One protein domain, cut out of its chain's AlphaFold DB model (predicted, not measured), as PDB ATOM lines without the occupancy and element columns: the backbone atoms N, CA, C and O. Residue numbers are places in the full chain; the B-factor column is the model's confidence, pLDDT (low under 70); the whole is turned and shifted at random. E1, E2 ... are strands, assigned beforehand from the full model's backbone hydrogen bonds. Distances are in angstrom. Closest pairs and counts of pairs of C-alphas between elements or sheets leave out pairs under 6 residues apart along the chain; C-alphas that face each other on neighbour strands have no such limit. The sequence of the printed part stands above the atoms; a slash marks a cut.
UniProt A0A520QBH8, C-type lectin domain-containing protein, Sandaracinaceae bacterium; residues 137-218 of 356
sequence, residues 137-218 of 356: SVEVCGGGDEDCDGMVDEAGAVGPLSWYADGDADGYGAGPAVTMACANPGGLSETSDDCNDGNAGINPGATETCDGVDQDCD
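This is residues 137 to 218 of the 356 residues of the protein "C-type lectin domain-containing protein" of Sandaracinaceae bacterium (UniProt A0A520QBH8). Little regular structure is present: a rod-like row of loops with one small hairpin, E1 and E2, near its middle. Residues 137 to 160 form loops toward one end; the stretch from 182 to 218 folds back beside E1, then loops out to the other end. The printed part has 82 residues, two named strands in the order E1, E2, antiparallel, and no named helix. The class is all strand, with 13 residues in named elements; the whole is loose, radius of gyration of the C-alphas 15.9 A, spanning 53 by 22 by 15 A.

E1, residues 161 to 165, and E2, residues 174 to 181, form a hairpin at 140 degrees with a short link. N 161 and O 181 are 2.8 A apart, within hydrogen-bond range. Residues 164 to 165 of E1 pair antiparallel with 188 to 189.

E1 begins at C-alpha 161 (233.794, 173.592, 100.232). E2, 16.9 A long, bends by 56 degrees at residue 178 and ends at C-alpha 181 (228.586, 174.138, 101.268).

The farthest C-alphas, Cys 148 and Asp 211, are 53.0 A apart. The printed part has no cut. pLDDT is under 70 at residues 137 to 139, 142 to 150 and 153 to 160.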
ATOM      1  N   SER A 137     232.298 172.142  79.952       61.38
ATOM      2  CA  SER A 137     233.424 171.777  80.840       61.38
ATOM      3  C   SER A 137     233.384 172.544  82.175       61.38
ATOM      4  O   SER A 137     234.428 172.932  82.713       61.38
ATOM      5  N   VAL A 138     232.188 172.983  82.556       67.81
ATOM      6  CA  VAL A 138     231.860 173.871  83.678       67.81
ATOM      7  C   VAL A 138     230.735 173.337  84.579       67.81
ATOM      8  O   VAL A 138     229.558 173.600  84.325       67.81
ATOM      9  N   GLU A 139     231.083 172.702  85.684       69.62
ATOM     10  CA  GLU A 139     230.063 172.151  86.562       69.62
ATOM     11  C   GLU A 139     229.475 173.171  87.590       69.62
ATOM     12  O   GLU A 139     230.146 174.110  88.043       69.62
ATOM     13  N   VAL A 140     228.187 173.003  87.960       70.38
ATOM     14  CA  VAL A 140     227.349 173.858  88.805       70.38
ATOM     15  C   VAL A 140     226.852 173.174  90.111       70.38
ATOM     16  O   VAL A 140     226.744 171.965  90.202       70.38
ATOM     17  N   CYS A 141     226.512 173.979  91.146       75.94
ATOM     18  CA  CYS A 141     225.904 173.519  92.401       75.94
ATOM     19  C   CYS A 141     224.395 173.747  92.412       75.94
ATOM     20  O   CYS A 141     223.937 174.883  92.582       75.94
ATOM     21  N   GLY A 142     223.613 172.685  92.315       63.53
ATOM     22  CA  GLY A 142     222.163 172.642  92.445       63.53
ATOM     23  C   GLY A 142     221.576 171.262  92.772       63.53
ATOM     24  O   GLY A 142     220.352 171.112  92.758       63.53
ATOM     25  N   GLY A 143     222.392 170.267  93.100       69.31
ATOM     26  CA  GLY A 143     222.022 168.862  93.131       69.31
ATOM     27  C   GLY A 143     221.932 168.216  91.736       69.31
ATOM     28  O   GLY A 143     221.374 167.117  91.662       69.31
ATOM     29  N   GLY A 144     222.415 168.893  90.683       68.81
ATOM     30  CA  GLY A 144     222.457 168.473  89.274       68.81
ATOM     31  C   GLY A 144     223.870 168.577  88.677       68.81
ATOM     32  O   GLY A 144     224.763 169.013  89.383       68.81
ATOM     33  N   ASP A 145     224.031 168.082  87.446       66.62
ATOM     34  CA  ASP A 145     225.295 167.867  86.712       66.62
ATOM     35  C   ASP A 145     225.184 168.633  85.387       66.62
ATOM     36  O   ASP A 145     224.355 168.279  84.538       66.62
ATOM     37  N   GLU A 146     225.865 169.773  85.279       68.38
ATOM     38  CA  GLU A 146     225.499 170.832  84.324       68.38
ATOM     39  C   GLU A 146     226.505 171.113  83.219       68.38
ATOM     40  O   GLU A 146     226.118 171.672  82.193       68.38
ATOM     41  N   ASP A 147     227.768 170.768  83.402       66.31
ATOM     42  CA  ASP A 147     228.643 170.562  82.252       66.31
ATOM     43  C   ASP A 147     228.625 169.148  81.749       66.31
ATOM     44  O   ASP A 147     229.412 168.821  80.858       66.31
ATOM     45  N   CYS A 148     227.706 168.349  82.289       65.69
ATOM     46  CA  CYS A 148     227.531 167.002  81.838       65.69
ATOM     47  C   CYS A 148     228.864 166.221  82.067       65.69
ATOM     48  O   CYS A 148     229.195 165.295  81.319       65.69
ATOM     49  N   ASP A 149     229.670 166.609  83.076       68.06
ATOM     50  CA  ASP A 149     230.974 166.014  83.393       68.06
ATOM     51  C   ASP A 149     230.898 164.851  84.402       68.06
ATOM     52  O   ASP A 149     231.873 164.095  84.572       68.06
ATOM     53  N   GLY A 150     229.722 164.618  84.994       60.81
ATOM     54  CA  GLY A 150     229.454 163.517  85.916       60.81
ATOM     55  C   GLY A 150     229.490 163.894  87.398       60.81
ATOM     56  O   GLY A 150     229.333 162.987  88.239       60.81
ATOM     57  N   MET A 151     229.773 165.146  87.758       71.25
ATOM     58  CA  MET A 151     229.750 165.611  89.141       71.25
ATOM     59  C   MET A 151     228.370 166.210  89.478       71.25
ATOM     60  O   MET A 151     227.459 166.249  88.665       71.25
ATOM     61  N   VAL A 152     228.142 166.499  90.765       72.31
ATOM     62  CA  VAL A 152     226.992 167.314  91.181       72.31
ATOM     63  C   VAL A 152     227.495 168.244  92.257       72.31
ATOM     64  O   VAL A 152     227.787 167.794  93.377       72.31
ATOM     65  N   ASP A 153     227.556 169.523  91.949       68.94
ATOM     66  CA  ASP A 153     228.011 170.533  92.856       68.94
ATOM     67  C   ASP A 153     229.451 170.242  93.336       68.94
ATOM     68  O   ASP A 153     229.631 170.077  94.536       68.94
ATOM     69  N   GLU A 154     230.534 170.208  92.550       65.19
ATOM     70  CA  GLU A 154     231.926 170.037  93.074       65.19
ATOM     71  C   GLU A 154     232.755 171.335  93.303       65.19
ATOM     72  O   GLU A 154     232.290 172.440  93.115       65.19
ATOM     73  N   ALA A 155     233.992 171.280  93.812       64.50
ATOM     74  CA  ALA A 155     234.787 172.490  94.093       64.50
ATOM     75  C   ALA A 155     235.567 172.967  92.860       64.50
ATOM     76  O   ALA A 155     236.329 172.205  92.268       64.50
ATOM     77  N   GLY A 156     235.433 174.242  92.501       64.94
ATOM     78  CA  GLY A 156     235.863 174.724  91.183       64.94
ATOM     79  C   GLY A 156     234.774 174.497  90.139       64.94
ATOM     80  O   GLY A 156     234.515 175.402  89.346       64.94
ATOM     81  N   ALA A 157     234.029 173.408  90.282       56.25
ATOM     82  CA  ALA A 157     232.606 173.565  90.195       56.25
ATOM     83  C   ALA A 157     232.100 174.529  91.236       56.25
ATOM     84  O   ALA A 157     232.703 174.941  92.243       56.25
ATOM     85  N   VAL A 158     230.910 174.929  90.928       52.97
ATOM     86  CA  VAL A 158     230.093 175.562  91.906       52.97
ATOM     87  C   VAL A 158     229.689 174.365  92.818       52.97
ATOM     88  O   VAL A 158     228.975 173.533  92.307       52.97
ATOM     89  N   GLY A 159     230.186 174.176  94.077       60.03
ATOM     90  CA  GLY A 159     230.053 172.886  94.858       60.03
ATOM     91  C   GLY A 159     230.981 172.492  96.096       60.03
ATOM     92  O   GLY A 159     232.030 173.109  96.256       60.03
ATOM     93  N   PRO A 160     230.625 171.625  97.136       67.56
ATOM     94  CA  PRO A 160     230.740 172.051  98.549       67.56
ATOM     95  C   PRO A 160     232.064 172.005  99.308       67.56
ATOM     96  O   PRO A 160     232.430 171.021  99.946       67.56
ATOM     97  N   LEU A 161     232.669 173.187  99.399       82.94
ATOM     98  CA  LEU A 161     233.794 173.592 100.232       82.94
ATOM     99  C   LEU A 161     233.491 173.570 101.746       82.94
ATOM    100  O   LEU A 161     232.338 173.606 102.176       82.94
ATOM    101  N   SER A 162     234.544 173.473 102.567       86.94
ATOM    102  CA  SER A 162     234.466 173.593 104.032       86.94
ATOM    103  C   SER A 162     234.727 175.023 104.443       86.94
ATOM    104  O   SER A 162     235.656 175.654 103.951       86.94
ATOM    105  N   TRP A 163     233.910 175.500 105.366       91.62
ATOM    106  CA  TRP A 163     233.806 176.915 105.628       91.62
ATOM    107  C   TRP A 163     234.050 177.204 107.094       91.62
ATOM    108  O   TRP A 163     233.309 176.740 107.966       91.62
ATOM    109  N   TYR A 164     235.117 177.939 107.353       95.25
ATOM    110  CA  TYR A 164     235.619 178.297 108.676       95.25
ATOM    111  C   TYR A 164     235.102 179.666 109.069       95.25
ATOM    112  O   TYR A 164     234.903 180.480 108.186       95.25
ATOM    113  N   ALA A 165     234.859 179.924 110.355       94.88
ATOM    114  CA  ALA A 165     234.450 181.259 110.790       94.88
ATOM    115  C   ALA A 165     235.475 182.290 110.312       94.88
ATOM    116  O   ALA A 165     236.653 182.049 110.508       94.88
ATOM    117  N   ASP A 166     235.019 183.351 109.654       95.56
ATOM    118  CA  ASP A 166     235.838 184.502 109.264       95.56
ATOM    119  C   ASP A 166     235.203 185.724 109.941       95.56
ATOM    120  O   ASP A 166     234.209 186.300 109.474       95.56
ATOM    121  N   GLY A 167     235.660 185.987 111.163       94.44
ATOM    122  CA  GLY A 167     235.036 186.897 112.115       94.44
ATOM    123  C   GLY A 167     235.320 188.373 111.846       94.44
ATOM    124  O   GLY A 167     234.495 189.225 112.208       94.44
ATOM    125  N   ASP A 168     236.433 188.686 111.186       94.94
ATOM    126  CA  ASP A 168     236.831 190.044 110.811       94.94
ATOM    127  C   ASP A 168     236.765 190.331 109.301       94.94
ATOM    128  O   ASP A 168     236.875 191.500 108.907       94.94
ATOM    129  N   ALA A 169     236.425 189.317 108.500       93.88
ATOM    130  CA  ALA A 169     236.164 189.380 107.069       93.88
ATOM    131  C   ALA A 169     237.395 189.725 106.218       93.88
ATOM    132  O   ALA A 169     237.277 190.488 105.248       93.88
ATOM    133  N   ASP A 170     238.565 189.185 106.561       93.50
ATOM    134  CA  ASP A 170     239.797 189.350 105.784       93.50
ATOM    135  C   ASP A 170     240.050 188.240 104.748       93.50
ATOM    136  O   ASP A 170     240.956 188.358 103.914       93.50
ATOM    137  N   GLY A 171     239.176 187.228 104.716       92.75
ATOM    138  CA  GLY A 171     239.245 186.103 103.792       92.75
ATOM    139  C   GLY A 171     240.028 184.911 104.329       92.75
ATOM    140  O   GLY A 171     240.096 183.896 103.635       92.75
ATOM    141  N   TYR A 172     240.558 184.988 105.545       95.44
ATOM    142  CA  TYR A 172     241.123 183.874 106.288       95.44
ATOM    143  C   TYR A 172     240.176 183.519 107.427       95.44
ATOM    144  O   TYR A 172     239.553 184.372 108.039       95.44
ATOM    145  N   GLY A 173     239.975 182.227 107.652       95.19
ATOM    146  CA  GLY A 173     239.087 181.768 108.710       95.19
ATOM    147  C   GLY A 173     239.866 181.204 109.880       95.19
ATOM    148  O   GLY A 173     241.023 180.806 109.748       95.19
ATOM    149  N   ALA A 174     239.198 181.072 111.019       94.88
ATOM    150  CA  ALA A 174     239.750 180.463 112.215       94.88
ATOM    151  C   ALA A 174     238.882 179.331 112.773       94.88
ATOM    152  O   ALA A 174     237.655 179.260 112.647       94.88
ATOM    153  N   GLY A 175     239.553 178.446 113.511       92.69
ATOM    154  CA  GLY A 175     238.897 177.441 114.337       92.69
ATOM    155  C   GLY A 175     238.273 176.283 113.544       92.69
ATOM    156  O   GLY A 175     238.728 175.938 112.454       92.69
ATOM    157  N   PRO A 176     237.293 175.572 114.133       92.19
ATOM    158  CA  PRO A 176     236.657 174.447 113.462       92.19
ATOM    159  C   PRO A 176     235.717 174.922 112.346       92.19
ATOM    160  O   PRO A 176     235.039 175.937 112.493       92.19
ATOM    161  N   ALA A 177     235.611 174.131 111.274       92.12
ATOM    162  CA  ALA A 177     234.653 174.377 110.198       92.12
ATOM    163  C   ALA A 177     233.219 174.488 110.744       92.12
ATOM    164  O   ALA A 177     232.760 173.653 111.532       92.12
ATOM    165  N   VAL A 178     232.515 175.524 110.305       91.44
ATOM    166  CA  VAL A 178     231.145 175.857 110.700       91.44
ATOM    167  C   VAL A 178     230.139 175.078 109.856       91.44
ATOM    168  O   VAL A 178     229.122 174.617 110.374       91.44
ATOM    169  N   THR A 179     230.420 174.905 108.562       91.75
ATOM    170  CA  THR A 179     229.588 174.128 107.638       91.75
ATOM    171  C   THR A 179     230.396 173.671 106.427       91.75
ATOM    172  O   THR A 179     231.514 174.125 106.194       91.75
ATOM    173  N   MET A 180     229.803 172.784 105.642       84.25
ATOM    174  CA  MET A 180     230.250 172.463 104.293       84.25
ATOM    175  C   MET A 180     229.162 172.919 103.320       84.25
ATOM    176  O   MET A 180     227.979 172.728 103.610       84.25
ATOM    177  N   ALA A 181     229.530 173.587 102.235       78.44
ATOM    178  CA  ALA A 181     228.586 174.138 101.268       78.44
ATOM    179  C   ALA A 181     229.263 174.483  99.952       78.44
ATOM    180  O   ALA A 181     230.445 174.815  99.936       78.44
ATOM    181  N   CYS A 182     228.476 174.410  98.875       76.75
ATOM    182  CA  CYS A 182     228.929 174.437  97.489       76.75
ATOM    183  C   CYS A 182     229.902 175.548  97.147       76.75
ATOM    184  O   CYS A 182     230.914 175.474  96.475       76.75
ATOM    185  N   ALA A 183     229.506 176.662  97.684       76.38
ATOM    186  CA  ALA A 183     230.226 177.880  97.655       76.38
ATOM    187  C   ALA A 183     230.167 178.404  99.075       76.38
ATOM    188  O   ALA A 183     229.495 177.834  99.945       76.38
ATOM    189  N   ASN A 184     230.834 179.528  99.274       82.62
ATOM    190  CA  ASN A 184     230.874 180.190 100.559       82.62
ATOM    191  C   ASN A 184     229.459 180.420 101.085       82.62
ATOM    192  O   ASN A 184     228.730 181.216 100.490       82.62
ATOM    193  N   PRO A 185     229.037 179.773 102.187       80.06
ATOM    194  CA  PRO A 185     227.727 179.988 102.759       80.06
ATOM    195  C   PRO A 185     227.695 181.283 103.588       80.06
ATOM    196  O   PRO A 185     226.635 181.633 104.103       80.06
ATOM    197  N   GLY A 186     228.807 182.036 103.639       84.56
ATOM    198  CA  GLY A 186     228.875 183.450 103.993       84.56
ATOM    199  C   GLY A 186     229.411 183.718 105.395       84.56
ATOM    200  O   GLY A 186     228.998 183.078 106.358       84.56
ATOM    201  N   GLY A 187     230.290 184.721 105.505       84.75
ATOM    202  CA  GLY A 187     230.990 185.039 106.758       84.75
ATOM    203  C   GLY A 187     231.957 183.937 107.174       84.75
ATOM    204  O   GLY A 187     232.172 183.726 108.366       84.75
ATOM    205  N   LEU A 188     232.431 183.181 106.180       91.69
ATOM    206  CA  LEU A 188     233.318 182.061 106.364       91.69
ATOM    207  C   LEU A 188     234.437 182.105 105.323       91.69
ATOM    208  O   LEU A 188     234.246 182.655 104.243       91.69
ATOM    209  N   SER A 189     235.569 181.486 105.609       93.69
ATOM    210  CA  SER A 189     236.673 181.323 104.667       93.69
ATOM    211  C   SER A 189     236.822 179.861 104.251       93.69
ATOM    212  O   SER A 189     236.359 178.959 104.949       93.69
ATOM    213  N   GLU A 190     237.470 179.635 103.111       91.50
ATOM    214  CA  GLU A 190     237.938 178.317 102.666       91.50
ATOM    215  C   GLU A 190     239.170 177.849 103.455       91.50
ATOM    216  O   GLU A 190     239.547 176.676 103.385       91.50
ATOM    217  N   THR A 191     239.805 178.755 104.206       91.62
ATOM    218  CA  THR A 191     241.014 178.501 104.990       91.62
ATOM    219  C   THR A 191     240.762 178.674 106.489       91.62
ATOM    220  O   THR A 191     239.772 179.268 106.908       91.62
ATOM    221  N   SER A 192     241.634 178.082 107.309       94.31
ATOM    222  CA  SER A 192     241.475 177.980 108.769       94.31
ATOM    223  C   SER A 192     242.714 178.454 109.546       94.31
ATOM    224  O   SER A 192     242.996 177.955 110.641       94.31
ATOM    225  N   ASP A 193     243.534 179.274 108.906       94.38
ATOM    226  CA  ASP A 193     244.886 179.677 109.283       94.38
ATOM    227  C   ASP A 193     244.969 181.103 109.844       94.38
ATOM    228  O   ASP A 193     246.065 181.576 110.136       94.38
ATOM    229  N   ASP A 194     243.828 181.747 110.085       95.75
ATOM    230  CA  ASP A 194     243.776 183.015 110.799       95.75
ATOM    231  C   ASP A 194     244.077 182.815 112.299       95.75
ATOM    232  O   ASP A 194     243.380 182.101 113.037       95.75
ATOM    233  N   CYS A 195     245.162 183.440 112.762       95.12
ATOM    234  CA  CYS A 195     245.566 183.416 114.160       95.12
ATOM    235  C   CYS A 195     244.813 184.437 115.032       95.12
ATOM    236  O   CYS A 195     244.845 184.320 116.266       95.12
ATOM    237  N   ASN A 196     244.101 185.395 114.434       95.06
ATOM    238  CA  ASN A 196     243.235 186.344 115.113       95.06
ATOM    239  C   ASN A 196     242.027 186.793 114.264       95.06
ATOM    240  O   ASN A 196     241.967 187.948 113.862       95.06
ATOM    241  N   ASP A 197     240.995 185.943 114.272       94.31
ATOM    242  CA  ASP A 197     239.630 186.093 113.703       94.31
ATOM    243  C   ASP A 197     238.827 187.352 114.107       94.31
ATOM    244  O   ASP A 197     237.620 187.458 113.892       94.31
ATOM    245  N   GLY A 198     239.440 188.283 114.835       95.94
ATOM    246  CA  GLY A 198     238.860 189.562 115.228       95.94
ATOM    247  C   GLY A 198     239.687 190.771 114.793       95.94
ATOM    248  O   GLY A 198     239.370 191.890 115.219       95.94
ATOM    249  N   ASN A 199     240.758 190.580 114.021       95.75
ATOM    250  CA  ASN A 199     241.609 191.631 113.490       95.75
ATOM    251  C   ASN A 199     242.184 191.314 112.092       95.75
ATOM    252  O   ASN A 199     243.286 190.789 111.988       95.75
ATOM    253  N   ALA A 200     241.550 191.889 111.065       95.31
ATOM    254  CA  ALA A 200     241.889 191.755 109.642       95.31
ATOM    255  C   ALA A 200     243.325 192.148 109.220       95.31
ATOM    256  O   ALA A 200     243.682 192.101 108.042       95.31
ATOM    257  N   GLY A 201     244.129 192.683 110.142       93.75
ATOM    258  CA  GLY A 201     245.552 192.947 109.931       93.75
ATOM    259  C   GLY A 201     246.465 191.808 110.386       93.75
ATOM    260  O   GLY A 201     247.676 192.009 110.372       93.75
ATOM    261  N   ILE A 202     245.906 190.694 110.857       94.62
ATOM    262  CA  ILE A 202     246.617 189.569 111.459       94.62
ATOM    263  C   ILE A 202     246.096 188.288 110.802       94.62
ATOM    264  O   ILE A 202     245.152 187.688 111.288       94.62
ATOM    265  N   ASN A 203     246.707 187.904 109.690       95.38
ATOM    266  CA  ASN A 203     246.399 186.718 108.901       95.38
ATOM    267  C   ASN A 203     247.605 186.338 108.027       95.38
ATOM    268  O   ASN A 203     248.431 187.197 107.734       95.38
ATOM    269  N   PRO A 204     247.673 185.119 107.471       94.50
ATOM    270  CA  PRO A 204     248.797 184.656 106.643       94.50
ATOM    271  C   PRO A 204     249.164 185.472 105.397       94.50
ATOM    272  O   PRO A 204     250.227 185.264 104.808       94.50
ATOM    273  N   GLY A 205     248.287 186.366 104.940       91.31
ATOM    274  CA  GLY A 205     248.565 187.298 103.845       91.31
ATOM    275  C   GLY A 205     249.037 188.679 104.307       91.31
ATOM    276  O   GLY A 205     249.359 189.526 103.463       91.31
ATOM    277  N   ALA A 206     249.045 188.940 105.613       91.00
ATOM    278  CA  ALA A 206     249.374 190.234 106.174       91.00
ATOM    279  C   ALA A 206     250.871 190.538 106.055       91.00
ATOM    280  O   ALA A 206     251.721 189.682 105.836       91.00
ATOM    281  N   THR A 207     251.198 191.827 106.127       87.94
ATOM    282  CA  THR A 207     252.590 192.278 106.169       87.94
ATOM    283  C   THR A 207     252.957 192.612 107.599       87.94
ATOM    284  O   THR A 207     252.308 193.460 108.217       87.94
ATOM    285  N   GLU A 208     254.064 192.043 108.053       84.44
ATOM    286  CA  GLU A 208     254.640 192.330 109.359       84.44
ATOM    287  C   GLU A 208     254.830 193.831 109.608       84.44
ATOM    288  O   GLU A 208     255.383 194.597 108.797       84.44
ATOM    289  N   THR A 209     254.375 194.253 110.780       80.19
ATOM    290  CA  THR A 209     254.503 195.600 111.319       80.19
ATOM    291  C   THR A 209     255.197 195.504 112.665       80.19
ATOM    292  O   THR A 209     254.825 194.689 113.481       80.19
ATOM    293  N   CYS A 210     256.164 196.388 112.926       75.62
ATOM    294  CA  CYS A 210     256.943 196.397 114.170       75.62
ATOM    295  C   CYS A 210     256.143 196.841 115.420       75.62
ATOM    296  O   CYS A 210     256.457 197.862 116.046       75.62
ATOM    297  N   ASP A 211     255.097 196.112 115.792       76.19
ATOM    298  CA  ASP A 211     254.265 196.352 116.971       76.19
ATOM    299  C   ASP A 211     254.284 195.195 117.985       76.19
ATOM    300  O   ASP A 211     253.706 195.319 119.074       76.19
ATOM    301  N   GLY A 212     255.061 194.141 117.714       75.88
ATOM    302  CA  GLY A 212     255.234 192.990 118.595       75.88
ATOM    303  C   GLY A 212     254.078 191.998 118.534       75.88
ATOM    304  O   GLY A 212     253.914 191.212 119.476       75.88
ATOM    305  N   VAL A 213     253.277 192.069 117.477       85.50
ATOM    306  CA  VAL A 213     252.263 191.088 117.107       85.50
ATOM    307  C   VAL A 213     252.766 190.355 115.856       85.50
ATOM    308  O   VAL A 213     253.458 190.950 115.049       85.50
ATOM    309  N   ASP A 214     252.484 189.064 115.748       88.88
ATOM    310  CA  ASP A 214     252.737 188.242 114.556       88.88
ATOM    311  C   ASP A 214     251.572 188.499 113.594       88.88
ATOM    312  O   ASP A 214     250.450 188.113 113.927       88.88
ATOM    313  N   GLN A 215     251.775 189.274 112.524       91.25
ATOM    314  CA  GLN A 215     250.707 189.614 111.582       91.25
ATOM    315  C   GLN A 215     250.489 188.502 110.569       91.25
ATOM    316  O   GLN A 215     249.340 188.265 110.232       91.25
ATOM    317  N   ASP A 216     251.533 187.844 110.078       91.94
ATOM    318  CA  ASP A 216     251.442 186.818 109.038       91.94
ATOM    319  C   ASP A 216     251.264 185.388 109.576       91.94
ATOM    320  O   ASP A 216     251.212 184.414 108.823       91.94
ATOM    321  N   CYS A 217     251.078 185.260 110.891       93.00
ATOM    322  CA  CYS A 217     250.770 184.013 111.578       93.00
ATOM    323  C   CYS A 217     251.809 182.900 111.319       93.00
ATOM    324  O   CYS A 217     251.482 181.710 111.439       93.00
ATOM    325  N   ASP A 218     253.059 183.239 110.978       90.69
ATOM    326  CA  ASP A 218     254.124 182.264 110.721       90.69
ATOM    327  C   ASP A 218     254.819 181.767 112.012       90.69
ATOM    328  O   ASP A 218     255.587 180.790 112.003       90.69
TER     329      ASP A 218